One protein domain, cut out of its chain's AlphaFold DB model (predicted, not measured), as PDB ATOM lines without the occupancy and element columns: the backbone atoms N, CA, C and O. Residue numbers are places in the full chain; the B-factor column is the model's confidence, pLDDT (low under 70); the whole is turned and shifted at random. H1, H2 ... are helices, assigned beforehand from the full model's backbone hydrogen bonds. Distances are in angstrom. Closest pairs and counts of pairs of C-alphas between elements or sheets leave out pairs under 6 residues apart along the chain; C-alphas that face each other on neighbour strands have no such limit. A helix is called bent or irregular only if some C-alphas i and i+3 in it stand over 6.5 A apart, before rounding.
ATOM      1  N   THR A 260      32.585  37.229  55.607       96.94
ATOM      2  CA  THR A 260      33.521  36.104  55.480       96.94
ATOM      3  C   THR A 260      34.481  36.023  56.672       96.94
ATOM      4  O   THR A 260      34.756  34.932  57.168       96.94
ATOM      5  N   LEU A 261      34.958  37.160  57.195       97.31
ATOM      6  CA  LEU A 261      35.776  37.174  58.414       97.31
ATOM      7  C   LEU A 261      34.990  36.719  59.654       97.31
ATOM      8  O   LEU A 261      35.542  36.006  60.488       97.31
ATOM      9  N   ASN A 262      33.706  37.066  59.773       97.81
ATOM     10  CA  ASN A 262      32.849  36.567  60.855       97.81
ATOM     11  C   ASN A 262      32.621  35.053  60.769       97.81
ATOM     12  O   ASN A 262      32.655  34.374  61.792       97.81
ATOM     13  N   GLU A 263      32.405  34.521  59.565       96.38
ATOM     14  CA  GLU A 263      32.312  33.073  59.337       96.38
ATOM     15  C   GLU A 263      33.608  32.389  59.798       96.38
ATOM     16  O   GLU A 263      33.569  31.498  60.646       96.38
ATOM     17  N   MET A 264      34.769  32.913  59.390       95.69
ATOM     18  CA  MET A 264      36.066  32.429  59.876       95.69
ATOM     19  C   MET A 264      36.223  32.532  61.401       95.69
ATOM     20  O   MET A 264      36.768  31.620  62.018       95.69
ATOM     21  N   TYR A 265      35.764  33.612  62.034       96.12
ATOM     22  CA  TYR A 265      35.840  33.780  63.492       96.12
ATOM     23  C   TYR A 265      35.057  32.693  64.249       96.12
ATOM     24  O   TYR A 265      35.463  32.248  65.332       96.12
ATOM     25  N   ASN A 266      33.941  32.256  63.666       94.94
ATOM     26  CA  ASN A 266      33.114  31.180  64.200       94.94
ATOM     27  C   ASN A 266      33.740  29.801  63.955       94.94
ATOM     28  O   ASN A 266      33.652  28.936  64.825       94.94
ATOM     29  N   ASP A 267      34.423  29.603  62.829       93.50
ATOM     30  CA  ASP A 267      35.073  28.329  62.504       93.50
ATOM     31  C   ASP A 267      36.379  28.122  63.294       93.50
ATOM     32  O   ASP A 267      36.677  27.020  63.763       93.50
ATOM     33  N   PHE A 268      37.163  29.186  63.497       90.56
ATOM     34  CA  PHE A 268      38.464  29.126  64.164       90.56
ATOM     35  C   PHE A 268      38.380  29.592  65.621       90.56
ATOM     36  O   PHE A 268      38.355  30.781  65.921       90.56
ATOM     37  N   GLN A 269      38.403  28.634  66.552       90.75
ATOM     38  CA  GLN A 269      38.268  28.901  67.994       90.75
ATOM     39  C   GLN A 269      39.570  29.342  68.684       90.75
ATOM     40  O   GLN A 269      39.535  29.820  69.815       90.75
ATOM     41  N   ASN A 270      40.722  29.178  68.027       89.62
ATOM     42  CA  ASN A 270      42.020  29.531  68.599       89.62
ATOM     43  C   ASN A 270      42.131  31.062  68.826       89.62
ATOM     44  O   ASN A 270      41.942  31.813  67.863       89.62
ATOM     45  N   PRO A 271      42.483  31.533  70.042       89.75
ATOM     46  CA  PRO A 271      42.549  32.964  70.357       89.75
ATOM     47  C   PRO A 271      43.512  33.776  69.478       89.75
ATOM     48  O   PRO A 271      43.159  34.881  69.075       89.75
ATOM     49  N   LYS A 272      44.683  33.225  69.107       88.06
ATOM     50  CA  LYS A 272      45.648  33.900  68.211       88.06
ATOM     51  C   LYS A 272      45.010  34.187  66.852       88.06
ATOM     52  O   LYS A 272      44.962  35.330  66.414       88.06
ATOM     53  N   ARG A 273      44.398  33.164  66.244       88.38
ATOM     54  CA  ARG A 273      43.697  33.282  64.949       88.38
ATOM     55  C   ARG A 273      42.530  34.268  65.009       88.38
ATOM     56  O   ARG A 273      42.311  35.029  64.069       88.38
ATOM     57  N   ARG A 274      41.784  34.267  66.116       94.81
ATOM     58  CA  ARG A 274      40.678  35.204  66.353       94.81
ATOM     59  C   ARG A 274      41.146  36.646  66.444       94.81
ATOM     60  O   ARG A 274      40.534  37.501  65.814       94.81
ATOM     61  N   VAL A 275      42.234  36.905  67.164       93.44
ATOM     62  CA  VAL A 275      42.892  38.219  67.215       93.44
ATOM     63  C   VAL A 275      43.246  38.696  65.803       93.44
ATOM     64  O   VAL A 275      42.840  39.796  65.430       93.44
ATOM     65  N   THR A 276      43.880  37.854  64.980       90.94
ATOM     66  CA  THR A 276      44.211  38.182  63.580       90.94
ATOM     67  C   THR A 276      42.966  38.536  62.757       90.94
ATOM     68  O   THR A 276      42.939  39.553  62.063       90.94
ATOM     69  N   ILE A 277      41.897  37.735  62.858       95.62
ATOM     70  CA  ILE A 277      40.625  37.998  62.164       95.62
ATOM     71  C   ILE A 277      40.031  39.344  62.597       95.62
ATOM     72  O   ILE A 277      39.666  40.165  61.753       95.62
ATOM     73  N   LEU A 278      39.937  39.580  63.908       97.31
ATOM     74  CA  LEU A 278      39.329  40.782  64.474       97.31
ATOM     75  C   LEU A 278      40.083  42.048  64.060       97.31
ATOM     76  O   LEU A 278      39.448  43.054  63.748       97.31
ATOM     77  N   ILE A 279      41.414  41.997  63.977       95.31
ATOM     78  CA  ILE A 279      42.218  43.119  63.479       95.31
ATOM     79  C   ILE A 279      41.842  43.465  62.042       95.31
ATOM     80  O   ILE A 279      41.655  44.637  61.727       95.31
ATOM     81  N   HIS A 280      41.677  42.474  61.170       95.44
ATOM     82  CA  HIS A 280      41.291  42.733  59.786       95.44
ATOM     83  C   HIS A 280      39.885  43.328  59.654       95.44
ATOM     84  O   HIS A 280      39.670  44.163  58.771       95.44
ATOM     85  N   ILE A 281      38.953  42.963  60.540       97.50
ATOM     86  CA  ILE A 281      37.639  43.614  60.630       97.50
ATOM     87  C   ILE A 281      37.795  45.067  61.105       97.50
ATOM     88  O   ILE A 281      37.222  45.980  60.510       97.50
ATOM     89  N   LEU A 282      38.617  45.306  62.130       96.31
ATOM     90  CA  LEU A 282      38.901  46.655  62.623       96.31
ATOM     91  C   LEU A 282      39.537  47.532  61.537       96.31
ATOM     92  O   LEU A 282      39.134  48.683  61.384       96.31
ATOM     93  N   MET A 283      40.472  47.002  60.743       94.38
ATOM     94  CA  MET A 283      41.058  47.722  59.607       94.38
ATOM     95  C   MET A 283      39.997  48.141  58.590       94.38
ATOM     96  O   MET A 283      40.023  49.276  58.122       94.38
ATOM     97  N   TYR A 284      39.053  47.253  58.264       95.81
ATOM     98  CA  TYR A 284      37.970  47.568  57.335       95.81
ATOM     99  C   TYR A 284      37.114  48.734  57.846       95.81
ATOM    100  O   TYR A 284      36.898  49.697  57.112       95.81
ATOM    101  N   TYR A 285      36.711  48.725  59.119       95.56
ATOM    102  CA  TYR A 285      35.920  49.832  59.669       95.56
ATOM    103  C   TYR A 285      36.713  51.133  59.877       95.56
ATOM    104  O   TYR A 285      36.138  52.217  59.918       95.56
ATOM    105  N   ASN A 286      38.040  51.060  59.988       92.69
ATOM    106  CA  ASN A 286      38.880  52.254  60.105       92.69
ATOM    107  C   ASN A 286      39.215  52.887  58.745       92.69
ATOM    108  O   ASN A 286      39.364  54.104  58.672       92.69
ATOM    109  N   PHE A 287      39.345  52.090  57.677       91.69
ATOM    110  CA  PHE A 287      39.820  52.576  56.374       91.69
ATOM    111  C   PHE A 287      38.777  52.556  55.252       91.69
ATOM    112  O   PHE A 287      38.900  53.340  54.314       91.69
ATOM    113  N   CYS A 288      37.773  51.679  55.310       91.31
ATOM    114  CA  CYS A 288      36.804  51.488  54.226       91.31
ATOM    115  C   CYS A 288      35.399  51.957  54.588       91.31
ATOM    116  O   CYS A 288      34.729  52.566  53.757       91.31
ATOM    117  N   GLU A 289      34.941  51.668  55.804       91.38
ATOM    118  CA  GLU A 289      33.566  51.943  56.212       91.38
ATOM    119  C   GLU A 289      33.530  52.549  57.610       91.38
ATOM    120  O   GLU A 289      33.662  51.842  58.602       91.38
ATOM    121  N   ASN A 290      33.311  53.861  57.704       86.75
ATOM    122  CA  ASN A 290      33.222  54.527  59.001       86.75
ATOM    123  C   ASN A 290      31.915  54.155  59.722       86.75
ATOM    124  O   ASN A 290      30.893  54.831  59.581       86.75
ATOM    125  N   ASN A 291      31.964  53.077  60.503       91.75
ATOM    126  CA  ASN A 291      30.873  52.608  61.346       91.75
ATOM    127  C   ASN A 291      31.330  52.540  62.816       91.75
ATOM    128  O   ASN A 291      31.840  51.509  63.265       91.75
ATOM    129  N   PRO A 292      31.133  53.626  63.591       89.06
ATOM    130  CA  PRO A 292      31.539  53.712  64.993       89.06
ATOM    131  C   PRO A 292      31.054  52.569  65.883       89.06
ATOM    132  O   PRO A 292      31.779  52.122  66.772       89.06
ATOM    133  N   LYS A 293      29.818  52.107  65.658       89.00
ATOM    134  CA  LYS A 293      29.180  51.091  66.500       89.00
ATOM    135  C   LYS A 293      29.862  49.746  66.311       89.00
ATOM    136  O   LYS A 293      30.296  49.132  67.284       89.00
ATOM    137  N   GLU A 294      30.013  49.329  65.058       92.56
ATOM    138  CA  GLU A 294      30.684  48.072  64.733       92.56
ATOM    139  C   GLU A 294      32.174  48.131  65.084       92.56
ATOM    140  O   GLU A 294      32.692  47.192  65.684       92.56
ATOM    141  N   MET A 295      32.852  49.258  64.839       93.12
ATOM    142  CA  MET A 295      34.248  49.435  65.246       93.12
ATOM    143  C   MET A 295      34.441  49.188  66.750       93.12
ATOM    144  O   MET A 295      35.315  48.413  67.141       93.12
ATOM    145  N   MET A 296      33.608  49.794  67.602       91.75
ATOM    146  CA  MET A 296      33.703  49.598  69.051       91.75
ATOM    147  C   MET A 296      33.308  48.182  69.487       91.75
ATOM    148  O   MET A 296      33.934  47.622  70.387       91.75
ATOM    149  N   ARG A 297      32.314  47.575  68.831       92.00
ATOM    150  CA  ARG A 297      31.902  46.188  69.079       92.00
ATOM    151  C   ARG A 297      33.040  45.199  68.814       92.00
ATOM    152  O   ARG A 297      33.339  44.366  69.666       92.00
ATOM    153  N   TYR A 298      33.693  45.295  67.656       95.38
ATOM    154  CA  TYR A 298      34.818  44.417  67.317       95.38
ATOM    155  C   TYR A 298      36.060  44.713  68.151       95.38
ATOM    156  O   TYR A 298      36.792  43.786  68.494       95.38
ATOM    157  N   LEU A 299      36.272  45.971  68.546       94.75
ATOM    158  CA  LEU A 299      37.365  46.322  69.448       94.75
ATOM    159  C   LEU A 299      37.164  45.697  70.828       94.75
ATOM    160  O   LEU A 299      38.117  45.204  71.425       94.75
ATOM    161  N   LYS A 300      35.925  45.655  71.318       92.50
ATOM    162  CA  LYS A 300      35.618  44.934  72.546       92.50
ATOM    163  C   LYS A 300      35.944  43.454  72.421       92.50
ATOM    164  O   LYS A 300      36.738  42.957  73.217       92.50
ATOM    165  N   LEU A 301      35.419  42.794  71.383       94.25
ATOM    166  CA  LEU A 301      35.720  41.385  71.107       94.25
ATOM    167  C   LEU A 301      37.228  41.132  71.053       94.25
ATOM    168  O   LEU A 301      37.691  40.115  71.558       94.25
ATOM    169  N   TYR A 302      37.987  42.065  70.480       94.88
ATOM    170  CA  TYR A 302      39.441  42.018  70.416       94.88
ATOM    171  C   TYR A 302      40.092  42.081  71.799       94.88
ATOM    172  O   TYR A 302      40.887  41.212  72.159       94.88
ATOM    173  N   THR A 303      39.732  43.086  72.602       92.31
ATOM    174  CA  THR A 303      40.276  43.239  73.957       92.31
ATOM    175  C   THR A 303      39.893  42.073  74.869       92.31
ATOM    176  O   THR A 303      40.695  41.698  75.726       92.31
ATOM    177  N   ASP A 304      38.715  41.480  74.644       91.62
ATOM    178  CA  ASP A 304      38.136  40.351  75.380       91.62
ATOM    179  C   ASP A 304      38.767  38.997  75.048       91.62
ATOM    180  O   ASP A 304      38.530  38.044  75.788       91.62
ATOM    181  N   GLN A 305      39.571  38.884  73.983       92.31
ATOM    182  CA  GLN A 305      40.262  37.625  73.700       92.31
ATOM    183  C   GLN A 305      41.194  37.263  74.862       92.31
ATOM    184  O   GLN A 305      42.001  38.087  75.297       92.31
ATOM    185  N   ASP A 306      41.093  36.025  75.340       90.25
ATOM    186  CA  ASP A 306      41.926  35.495  76.419       90.25
ATOM    187  C   ASP A 306      43.307  35.099  75.874       90.25
ATOM    188  O   ASP A 306      43.564  33.955  75.500       90.25
ATOM    189  N   ILE A 307      44.151  36.112  75.692       88.44
ATOM    190  CA  ILE A 307      45.526  36.005  75.211       88.44
ATOM    191  C   ILE A 307      46.338  37.203  75.701       88.44
ATOM    192  O   ILE A 307      45.781  38.277  75.952       88.44
ATOM    193  N   GLU A 308      47.649  37.002  75.816       85.31
ATOM    194  CA  GLU A 308      48.616  37.990  76.278       85.31
ATOM    195  C   GLU A 308      48.491  39.335  75.547       85.31
ATOM    196  O   GLU A 308      48.360  39.421  74.321       85.31
ATOM    197  N   ASP A 309      48.553  40.408  76.334       85.25
ATOM    198  CA  ASP A 309      48.461  41.779  75.840       85.25
ATOM    199  C   ASP A 309      49.644  42.153  74.934       85.25
ATOM    200  O   ASP A 309      49.476  42.915  73.979       85.25
ATOM    201  N   THR A 310      50.817  41.565  75.179       80.75
ATOM    202  CA  THR A 310      52.016  41.683  74.339       80.75
ATOM    203  C   THR A 310      51.740  41.194  72.918       80.75
ATOM    204  O   THR A 310      51.951  41.947  71.967       80.75
ATOM    205  N   PHE A 311      51.153  40.003  72.764       82.31
ATOM    206  CA  PHE A 311      50.764  39.450  71.462       82.31
ATOM    207  C   PHE A 311      49.747  40.344  70.742       82.31
ATOM    208  O   PHE A 311      49.923  40.689  69.572       82.31
ATOM    209  N   LYS A 312      48.694  40.783  71.449       87.62
ATOM    210  CA  LYS A 312      47.699  41.722  70.900       87.62
ATOM    211  C   LYS A 312      48.369  43.005  70.403       87.62
ATOM    212  O   LYS A 312      48.087  43.494  69.309       87.62
ATOM    213  N   LYS A 313      49.254  43.587  71.205       85.12
ATOM    214  CA  LYS A 313      49.971  44.802  70.828       85.12
ATOM    215  C   LYS A 313      50.827  44.578  69.584       85.12
ATOM    216  O   LYS A 313      50.698  45.355  68.639       85.12
ATOM    217  N   CYS A 314      51.624  43.511  69.549       79.06
ATOM    218  CA  CYS A 314      52.441  43.152  68.389       79.06
ATOM    219  C   CYS A 314      51.594  43.054  67.116       79.06
ATOM    220  O   CYS A 314      51.907  43.698  66.117       79.06
ATOM    221  N   GLN A 315      50.465  42.346  67.166       83.25
ATOM    222  CA  GLN A 315      49.591  42.202  66.003       83.25
ATOM    223  C   GLN A 315      49.050  43.555  65.507       83.25
ATOM    224  O   GLN A 315      49.068  43.819  64.310       83.25
ATOM    225  N   LEU A 316      48.637  44.466  66.396       87.69
ATOM    226  CA  LEU A 316      48.183  45.805  65.988       87.69
ATOM    227  C   LEU A 316      49.303  46.697  65.434       87.69
ATOM    228  O   LEU A 316      49.037  47.546  64.580       87.69
ATOM    229  N   MET A 317      50.532  46.532  65.922       82.00
ATOM    230  CA  MET A 317      51.690  47.305  65.467       82.00
ATOM    231  C   MET A 317      52.145  46.914  64.060       82.00
ATOM    232  O   MET A 317      52.632  47.784  63.338       82.00
ATOM    233  N   TYR A 318      51.989  45.640  63.693       75.19
ATOM    234  CA  TYR A 318      52.607  45.043  62.503       75.19
ATOM    235  C   TYR A 318      51.612  44.510  61.464       75.19
ATOM    236  O   TYR A 318      52.012  43.911  60.465       75.19
ATOM    237  N   VAL A 319      50.303  44.698  61.669       81.31
ATOM    238  CA  VAL A 319      49.299  44.151  60.751       81.31
ATOM    239  C   VAL A 319      49.435  44.716  59.331       81.31
ATOM    240  O   VAL A 319      49.415  45.922  59.093       81.31
ATOM    241  N   CYS A 320      49.467  43.810  58.355       78.62
ATOM    242  CA  CYS A 320      49.334  44.124  56.936       78.62
ATOM    243  C   CYS A 320      47.881  43.968  56.466       78.62
ATOM    244  O   CYS A 320      47.238  42.961  56.751       78.62
ATOM    245  N   SER A 321      47.359  44.902  55.667       84.00
ATOM    246  CA  SER A 321      45.994  44.786  55.137       84.00
ATOM    247  C   SER A 321      45.845  43.626  54.137       84.00
ATOM    248  O   SER A 321      46.737  43.338  53.330       84.00
ATOM    249  N   LEU A 322      44.678  42.966  54.144       86.62
ATOM    250  CA  LEU A 322      44.309  41.966  53.123       86.62
ATOM    251  C   LEU A 322      43.769  42.605  51.837       86.62
ATOM    252  O   LEU A 322      43.662  41.944  50.811       86.62
ATOM    253  N   PHE A 323      43.444  43.891  51.888       87.50
ATOM    254  CA  PHE A 323      42.927  44.681  50.779       87.50
ATOM    255  C   PHE A 323      43.794  45.924  50.569       87.50
ATOM    256  O   PHE A 323      44.621  46.282  51.413       87.50
ATOM    257  N   ASN A 324      43.629  46.591  49.430       84.19
ATOM    258  CA  ASN A 324      44.368  47.813  49.137       84.19
ATOM    259  C   ASN A 324      43.793  48.996  49.938       84.19
ATOM    260  O   ASN A 324      42.673  49.423  49.678       84.19
ATOM    261  N   VAL A 325      44.576  49.543  50.871       83.56
ATOM    262  CA  VAL A 325      44.228  50.738  51.668       83.56
ATOM    263  C   VAL A 325      44.688  52.053  51.013       83.56
ATOM    264  O   VAL A 325      44.655  53.110  51.637       83.56
ATOM    265  N   GLY A 326      45.160  52.007  49.763       78.75
ATOM    266  CA  GLY A 326      45.606  53.171  48.988       78.75
ATOM    267  C   GLY A 326      47.024  53.659  49.306       78.75
ATOM    268  O   GLY A 326      47.537  54.527  48.604       78.75
ATOM    269  N   ARG A 327      47.677  53.091  50.326       77.88
ATOM    270  CA  ARG A 327      49.067  53.375  50.708       77.88
ATOM    271  C   ARG A 327      49.722  52.170  51.384       77.88
ATOM    272  O   ARG A 327      49.035  51.237  51.788       77.88
ATOM    273  N   PHE A 328      51.045  52.204  51.508       70.81
ATOM    274  CA  PHE A 328      51.770  51.300  52.398       70.81
ATOM    275  C   PHE A 328      51.502  51.706  53.857       70.81
ATOM    276  O   PHE A 328      51.406  52.902  54.134       70.81
ATOM    277  N   LEU A 329      51.324  50.728  54.747       73.38
ATOM    278  CA  LEU A 329      51.181  50.961  56.186       73.38
ATOM    279  C   LEU A 329      52.523  50.668  56.846       73.38
ATOM    280  O   LEU A 329      53.039  49.564  56.699       73.38
ATOM    281  N   GLU A 330      53.069  51.659  57.536       72.06
ATOM    282  CA  GLU A 330      54.284  51.511  58.332       72.06
ATOM    283  C   GLU A 330      53.965  50.956  59.726       72.06
ATOM    284  O   GLU A 330      52.809  50.916  60.171       72.06
ATOM    285  N   ARG A 331      55.013  50.558  60.453       74.75
ATOM    286  CA  ARG A 331      54.919  50.154  61.853       74.75
ATOM    287  C   ARG A 331      54.098  51.149  62.669       74.75
ATOM    288  O   ARG A 331      54.376  52.345  62.678       74.75
ATOM    289  N   ASN A 332      53.159  50.639  63.460       80.81
ATOM    290  CA  ASN A 332      52.237  51.417  64.296       80.81
ATOM    291  C   ASN A 332      51.212  52.272  63.540       80.81
ATOM    292  O   ASN A 332      50.370  52.868  64.211       80.81
ATOM    293  N   ASP A 333      51.218  52.348  62.206       84.50
ATOM    294  CA  ASP A 333      50.278  53.215  61.484       84.50
ATOM    295  C   ASP A 333      48.836  52.874  61.832       84.50
ATOM    296  O   ASP A 333      48.052  53.745  62.219       84.50
ATOM    297  N   PHE A 334      48.487  51.589  61.735       90.06
ATOM    298  CA  PHE A 334      47.142  51.149  62.065       90.06
ATOM    299  C   PHE A 334      46.821  51.364  63.545       90.06
ATOM    300  O   PHE A 334      45.752  51.879  63.864       90.06
ATOM    301  N   LEU A 335      47.756  51.034  64.440       90.12
ATOM    302  CA  LEU A 335      47.585  51.240  65.875       90.12
ATOM    303  C   LEU A 335      47.292  52.712  66.211       90.12
ATOM    304  O   LEU A 335      46.374  52.999  66.978       90.12
ATOM    305  N   ASN A 336      48.034  53.643  65.614       89.25
ATOM    306  CA  ASN A 336      47.870  55.079  65.821       89.25
ATOM    307  C   ASN A 336      46.518  55.579  65.296       89.25
ATOM    308  O   ASN A 336      45.833  56.331  65.992       89.25
ATOM    309  N   VAL A 337      46.113  55.131  64.100       91.06
ATOM    310  CA  VAL A 337      44.795  55.448  63.519       91.06
ATOM    311  C   VAL A 337      43.675  54.914  64.408       91.06
ATOM    312  O   VAL A 337      42.761  55.659  64.756       91.06
ATOM    313  N   LEU A 338      43.779  53.655  64.840       92.12
ATOM    314  CA  LEU A 338      42.809  53.031  65.731       92.12
ATOM    315  C   LEU A 338      42.689  53.823  67.038       92.12
ATOM    316  O   LEU A 338      41.583  54.153  67.454       92.12
ATOM    317  N   PHE A 339      43.809  54.190  67.664       89.75
ATOM    318  CA  PHE A 339      43.809  54.981  68.895       89.75
ATOM    319  C   PHE A 339      43.153  56.349  68.740       89.75
ATOM    320  O   PHE A 339      42.374  56.751  69.609       89.75
ATOM    321  N   ALA A 340      43.476  57.066  67.662       88.75
ATOM    322  CA  ALA A 340      42.890  58.369  67.375       88.75
ATOM    323  C   ALA A 340      41.370  58.249  67.217       88.75
ATOM    324  O   ALA A 340      40.627  58.942  67.913       88.75
ATOM    325  N   ASN A 341      40.921  57.287  66.408       90.12
ATOM    326  CA  ASN A 341      39.504  57.052  66.164       90.12
ATOM    327  C   ASN A 341      38.775  56.666  67.457       90.12
ATOM    328  O   ASN A 341      37.776  57.289  67.804       90.12
ATOM    329  N   VAL A 342      39.288  55.714  68.246       89.19
ATOM    330  CA  VAL A 342      38.638  55.314  69.511       89.19
ATOM    331  C   VAL A 342      38.538  56.493  70.480       89.19
ATOM    332  O   VAL A 342      37.505  56.672  71.121       89.19
ATOM    333  N   LYS A 343      39.576  57.334  70.571       85.94
ATOM    334  CA  LYS A 343      39.565  58.521  71.435       85.94
ATOM    335  C   LYS A 343      38.464  59.513  71.046       85.94
ATOM    336  O   LYS A 343      37.847  60.107  71.931       85.94
ATOM    337  N   GLU A 344      38.208  59.689  69.754       86.56
ATOM    338  CA  GLU A 344      37.084  60.497  69.272       86.56
ATOM    339  C   GLU A 344      35.742  59.841  69.619       86.56
ATOM    340  O   GLU A 344      34.847  60.500  70.154       86.56
ATOM    341  N   LEU A 345      35.633  58.526  69.411       86.31
ATOM    342  CA  LEU A 345      34.413  57.755  69.643       86.31
ATOM    343  C   LEU A 345      33.945  57.745  71.104       86.31
ATOM    344  O   LEU A 345      32.743  57.680  71.346       86.31
ATOM    345  N   ILE A 346      34.836  57.863  72.090       78.50
ATOM    346  CA  ILE A 346      34.441  57.941  73.513       78.50
ATOM    347  C   ILE A 346      33.506  59.126  73.782       78.50
ATOM    348  O   ILE A 346      32.625  59.036  74.633       78.50
ATOM    349  N   ASN A 347      33.668  60.221  73.038       78.62
ATOM    350  CA  ASN A 347      32.867  61.430  73.214       78.62
ATOM    351  C   ASN A 347      31.558  61.410  72.405       78.62
ATOM    352  O   ASN A 347      30.801  62.385  72.443       78.62
ATOM    353  N   ASN A 348      31.276  60.330  71.666       79.69
ATOM    354  CA  ASN A 348      30.030  60.210  70.921       79.69
ATOM    355  C   ASN A 348      28.814  60.063  71.840       79.69
ATOM    356  O   ASN A 348      28.889  59.651  72.998       79.69
ATOM    357  N   LYS A 349      27.648  60.406  71.287       82.62
ATOM    358  CA  LYS A 349      26.360  60.176  71.940       82.62
ATOM    359  C   LYS A 349      25.976  58.708  71.777       82.62
ATOM    360  O   LYS A 349      25.448  58.333  70.737       82.62
ATOM    361  N   TRP A 350      26.250  57.930  72.812       85.19
ATOM    362  CA  TRP A 350      25.866  56.528  72.925       85.19
ATOM    363  C   TRP A 350      24.566  56.390  73.714       85.19
ATOM    364  O   TRP A 350      24.362  57.103  74.706       85.19
ATOM    365  N   ASP A 351      23.704  55.470  73.299       87.75
ATOM    366  CA  ASP A 351      22.586  55.028  74.128       87.75
ATOM    367  C   ASP A 351      23.060  54.126  75.287       87.75
ATOM    368  O   ASP A 351      24.241  53.811  75.431       87.75
ATOM    369  N   GLU A 352      22.150  53.758  76.189       84.00
ATOM    370  CA  GLU A 352      22.509  52.997  77.392       84.00
ATOM    371  C   GLU A 352      22.954  51.552  77.103       84.00
ATOM    372  O   GLU A 352      23.748  50.995  77.864       84.00
ATOM    373  N   GLU A 353      22.479  50.931  76.020       82.31
ATOM    374  CA  GLU A 353      22.933  49.594  75.620       82.31
ATOM    375  C   GLU A 353      24.327  49.673  74.994       82.31
ATOM    376  O   GLU A 353      25.221  48.893  75.331       82.31
ATOM    377  N   GLU A 354      24.546  50.681  74.157       81.94
ATOM    378  CA  GLU A 354      25.830  50.970  73.535       81.94
ATOM    379  C   GLU A 354      26.902  51.331  74.562       81.94
ATOM    380  O   GLU A 354      28.025  50.837  74.469       81.94
ATOM    381  N   LYS A 355      26.568  52.127  75.585       81.38
ATOM    382  CA  LYS A 355      27.497  52.447  76.681       81.38
ATOM    383  C   LYS A 355      27.983  51.194  77.396       81.38
ATOM    384  O   LYS A 355      29.183  51.054  77.610       81.38
ATOM    385  N   LYS A 356      27.076  50.267  77.724       79.88
ATOM    386  CA  LYS A 356      27.435  48.977  78.342       79.88
ATOM    387  C   LYS A 356      28.298  48.129  77.417       79.88
ATOM    388  O   LYS A 356      29.234  47.466  77.866       79.88
ATOM    389  N   MET A 357      28.003  48.156  76.117       74.19
ATOM    390  CA  MET A 357      28.830  47.480  75.129       74.19
ATOM    391  C   MET A 357      30.247  48.052  75.159       74.19
ATOM    392  O   MET A 357      31.178  47.278  75.307       74.19
ATOM    393  N   ILE A 358      30.445  49.366  75.111       76.50
ATOM    394  CA  ILE A 358      31.790  49.955  75.003       76.50
ATOM    395  C   ILE A 358      32.517  50.149  76.341       76.50
ATOM    396  O   ILE A 358      33.705  50.483  76.342       76.50
ATOM    397  N   GLU A 359      31.844  49.922  77.469       79.69
ATOM    398  CA  GLU A 359      32.381  50.120  78.817       79.69
ATOM    399  C   GLU A 359      33.746  49.435  78.996       79.69
ATOM    400  O   GLU A 359      33.936  48.273  78.622       79.69
ATOM    401  N   ASN A 360      34.709  50.185  79.543       82.50
ATOM    402  CA  ASN A 360      36.104  49.792  79.781       82.50
ATOM    403  C   ASN A 360      36.923  49.395  78.535       82.50
ATOM    404  O   ASN A 360      38.103  49.080  78.670       82.50
ATOM    405  N   THR A 361      36.360  49.441  77.324       84.12
ATOM    406  CA  THR A 361      37.058  49.008  76.097       84.12
ATOM    407  C   THR A 361      38.272  49.887  75.806       84.12
ATOM    408  O   THR A 361      39.356  49.381  75.521       84.12
ATOM    409  N   PHE A 362      38.125  51.211  75.934       81.69
ATOM    410  CA  PHE A 362      39.242  52.135  75.726       81.69
ATOM    411  C   PHE A 362      40.317  52.010  76.804       81.69
ATOM    412  O   PHE A 362      41.501  51.998  76.478       81.69
ATOM    413  N   ASP A 363      39.923  51.895  78.074       83.94
ATOM    414  CA  ASP A 363      40.885  51.724  79.161       83.94
ATOM    415  C   ASP A 363      41.676  50.431  79.004       83.94
ATOM    416  O   ASP A 363      42.890  50.448  79.172       83.94
ATOM    417  N   ARG A 364      41.025  49.339  78.594       85.38
ATOM    418  CA  ARG A 364      41.698  48.071  78.304       85.38
ATOM    419  C   ARG A 364      42.628  48.167  77.107       85.38
ATOM    420  O   ARG A 364      43.772  47.754  77.233       85.38
ATOM    421  N   LEU A 365      42.187  48.778  76.002       85.75
ATOM    422  CA  LEU A 365      43.070  49.052  74.865       85.75
ATOM    423  C   LEU A 365      44.292  49.860  75.317       85.75
ATOM    424  O   LEU A 365      45.414  49.533  74.952       85.75
ATOM    425  N   ARG A 366      44.103  50.893  76.145       83.12
ATOM    426  CA  ARG A 366      45.211  51.679  76.693       83.12
ATOM    427  C   ARG A 366      46.138  50.818  77.553       83.12
ATOM    428  O   ARG A 366      47.345  50.900  77.351       83.12
ATOM    429  N   THR A 367      45.598  49.997  78.453       81.75
ATOM    430  CA  THR A 367      46.371  49.100  79.329       81.75
ATOM    431  C   THR A 367      47.242  48.141  78.522       81.75
ATOM    432  O   THR A 367      48.463  48.186  78.690       81.75
ATOM    433  N   THR A 368      46.643  47.415  77.564       78.69
ATOM    434  CA  THR A 368      47.338  46.515  76.621       78.69
ATOM    435  C   THR A 368      48.518  47.218  75.939       78.69
ATOM    436  O   THR A 368      49.549  46.621  75.647       78.69
ATOM    437  N   MET A 369      48.403  48.527  75.708       74.94
ATOM    438  CA  MET A 369      49.402  49.308  74.976       74.94
ATOM    439  C   MET A 369      50.488  49.889  75.885       74.94
ATOM    440  O   MET A 369      51.631  50.069  75.448       74.94
ATOM    441  N   THR A 370      50.159  50.134  77.155       67.88
ATOM    442  CA  THR A 370      51.080  50.637  78.183       67.88
ATOM    443  C   THR A 370      51.924  49.566  78.871       67.88
ATOM    444  O   THR A 370      52.944  49.939  79.449       67.88
ATOM    445  N   GLN A 371      51.561  48.278  78.801       54.41
ATOM    446  CA  GLN A 371      52.214  47.201  79.568       54.41
ATOM    447  C   GLN A 371      53.739  47.103  79.347       54.41
ATOM    448  O   GLN A 371      54.466  46.879  80.308       54.41
ATOM    449  N   ASN A 372      54.258  47.454  78.164       50.12
ATOM    450  CA  ASN A 372      55.712  47.442  77.933       50.12
ATOM    451  C   ASN A 372      56.454  48.660  78.486       50.12
ATOM    452  O   ASN A 372      57.666  48.597  78.600       50.12
ATOM    453  N   ARG A 373      55.803  49.774  78.868       44.94
ATOM    454  CA  ARG A 373      56.582  50.879  79.463       44.94
ATOM    455  C   ARG A 373      57.234  50.443  80.766       44.94
ATOM    456  O   ARG A 373      58.286  50.975  81.070       44.94
ATOM    457  N   LEU A 374      56.648  49.507  81.516       39.56
ATOM    458  CA  LEU A 374      57.272  48.983  82.729       39.56
ATOM    459  C   LEU A 374      58.335  47.925  82.429       39.56
ATOM    460  O   LEU A 374      59.367  47.964  83.077       39.56
ATOM    461  N   GLU A 375      58.127  47.036  81.456       40.41
ATOM    462  CA  GLU A 375      59.127  46.028  81.066       40.41
ATOM    463  C   GLU A 375      60.325  46.650  80.341       40.41
ATOM    464  O   GLU A 375      61.455  46.371  80.714       40.41
ATOM    465  N   ASP A 376      60.105  47.588  79.415       36.72
ATOM    466  CA  ASP A 376      61.168  48.369  78.774       36.72
ATOM    467  C   ASP A 376      61.899  49.243  79.813       36.72
ATOM    468  O   ASP A 376      63.119  49.358  79.767       36.72
ATOM    469  N   LEU A 377      61.196  49.829  80.798       38.91
ATOM    470  CA  LEU A 377      61.841  50.557  81.905       38.91
ATOM    471  C   LEU A 377      62.557  49.628  82.894       38.91
ATOM    472  O   LEU A 377      63.559  50.051  83.455       38.91
ATOM    473  N   LEU A 378      62.081  48.400  83.116       37.16
ATOM    474  CA  LEU A 378      62.731  47.396  83.963       37.16
ATOM    475  C   LEU A 378      63.969  46.822  83.276       37.16
ATOM    476  O   LEU A 378      64.982  46.672  83.938       37.16
TER     477      LEU A 378
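This is residues 260 to 378 of the 411 residues of an uncharacterized protein of Acyrthosiphon pisum (UniProt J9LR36). Helix H2 lies in the middle of a compact cluster of helices: H1, H2 and H3 fold back and forth as two successive helical hairpins, while H4 packs on H2 at a steep tilt and H5 crosses near the last residues of H2. The long H7 packs on H3 and H4, away from H2, and its residues 373 to 378 stick out as a free arm; short H6 packs on H3. The printed part has 119 residues, with seven named helices in the order H1 to H7 and no named strand; the class is all helix. It is compact, with a radius of gyration of the C-alphas of 14.2 A and spans of 42 by 31 by 30 A.

H1 covers residues 260 to 267, beginning with C-alpha 260 at (33.521, 36.104, 55.480). H2 follows at residues 271 to 287, 24.2 A long, and H3 at 292 to 303, 16.3 A. H4 is residues 309 to 318, with C-alpha 309 at (48.461, 41.779, 75.840). H5 is residues 333 to 345, 18.4 A long, and H6 residues 352 to 358. H7, residues 361 to 378, is 26.9 A long and ends with C-alpha 378 at (62.731, 47.396, 83.963). It has a kink of 25 degrees near residue 369 and is irregular, with C-alphas 369 and 372 7.2 A apart.

H2 is the hub, touching H1, H3, H4 and H5. With H1 it forms a helical hairpin, opposite ways at a shallow tilt of 18 degrees; their closest C-alphas, of Tyr 265 and Arg 274, are 5.8 A apart. H2 and H3 form another, at 22 degrees, closest at the C-alphas of Tyr 285 and Met 295, 5.8 A. H2 touches H4 with residues 275 to 279 alone, at a steep tilt of 44 degrees; the closest C-alphas are Val 275 and Lys 312, 7.0 A. H5 touches H2 at 70.4 degrees, only just about perpendicular, closest at the C-alphas of Asn 286 and Leu 338, 6.9 A. H7 touches H4 about perpendicular, at 84 degrees, with the C-alphas of Asp 309 and Thr 368 closest, 4.9 A. H6 touches H3, closest at the C-alphas of Met 296 and Ile 358, 6.3 A. H2 and H7 are apart. Every O i to N i+4 pair is within hydrogen-bond range in H1 to H6; in H7, 10 of 14 are.

The two farthest C-alphas, of Thr 260 and Leu 378, are 42.3 A apart. The printed part has no cut. The link from H4 to H5, residues 319 to 332, is long. Confidence is low, under 70, at residues 370 to 378.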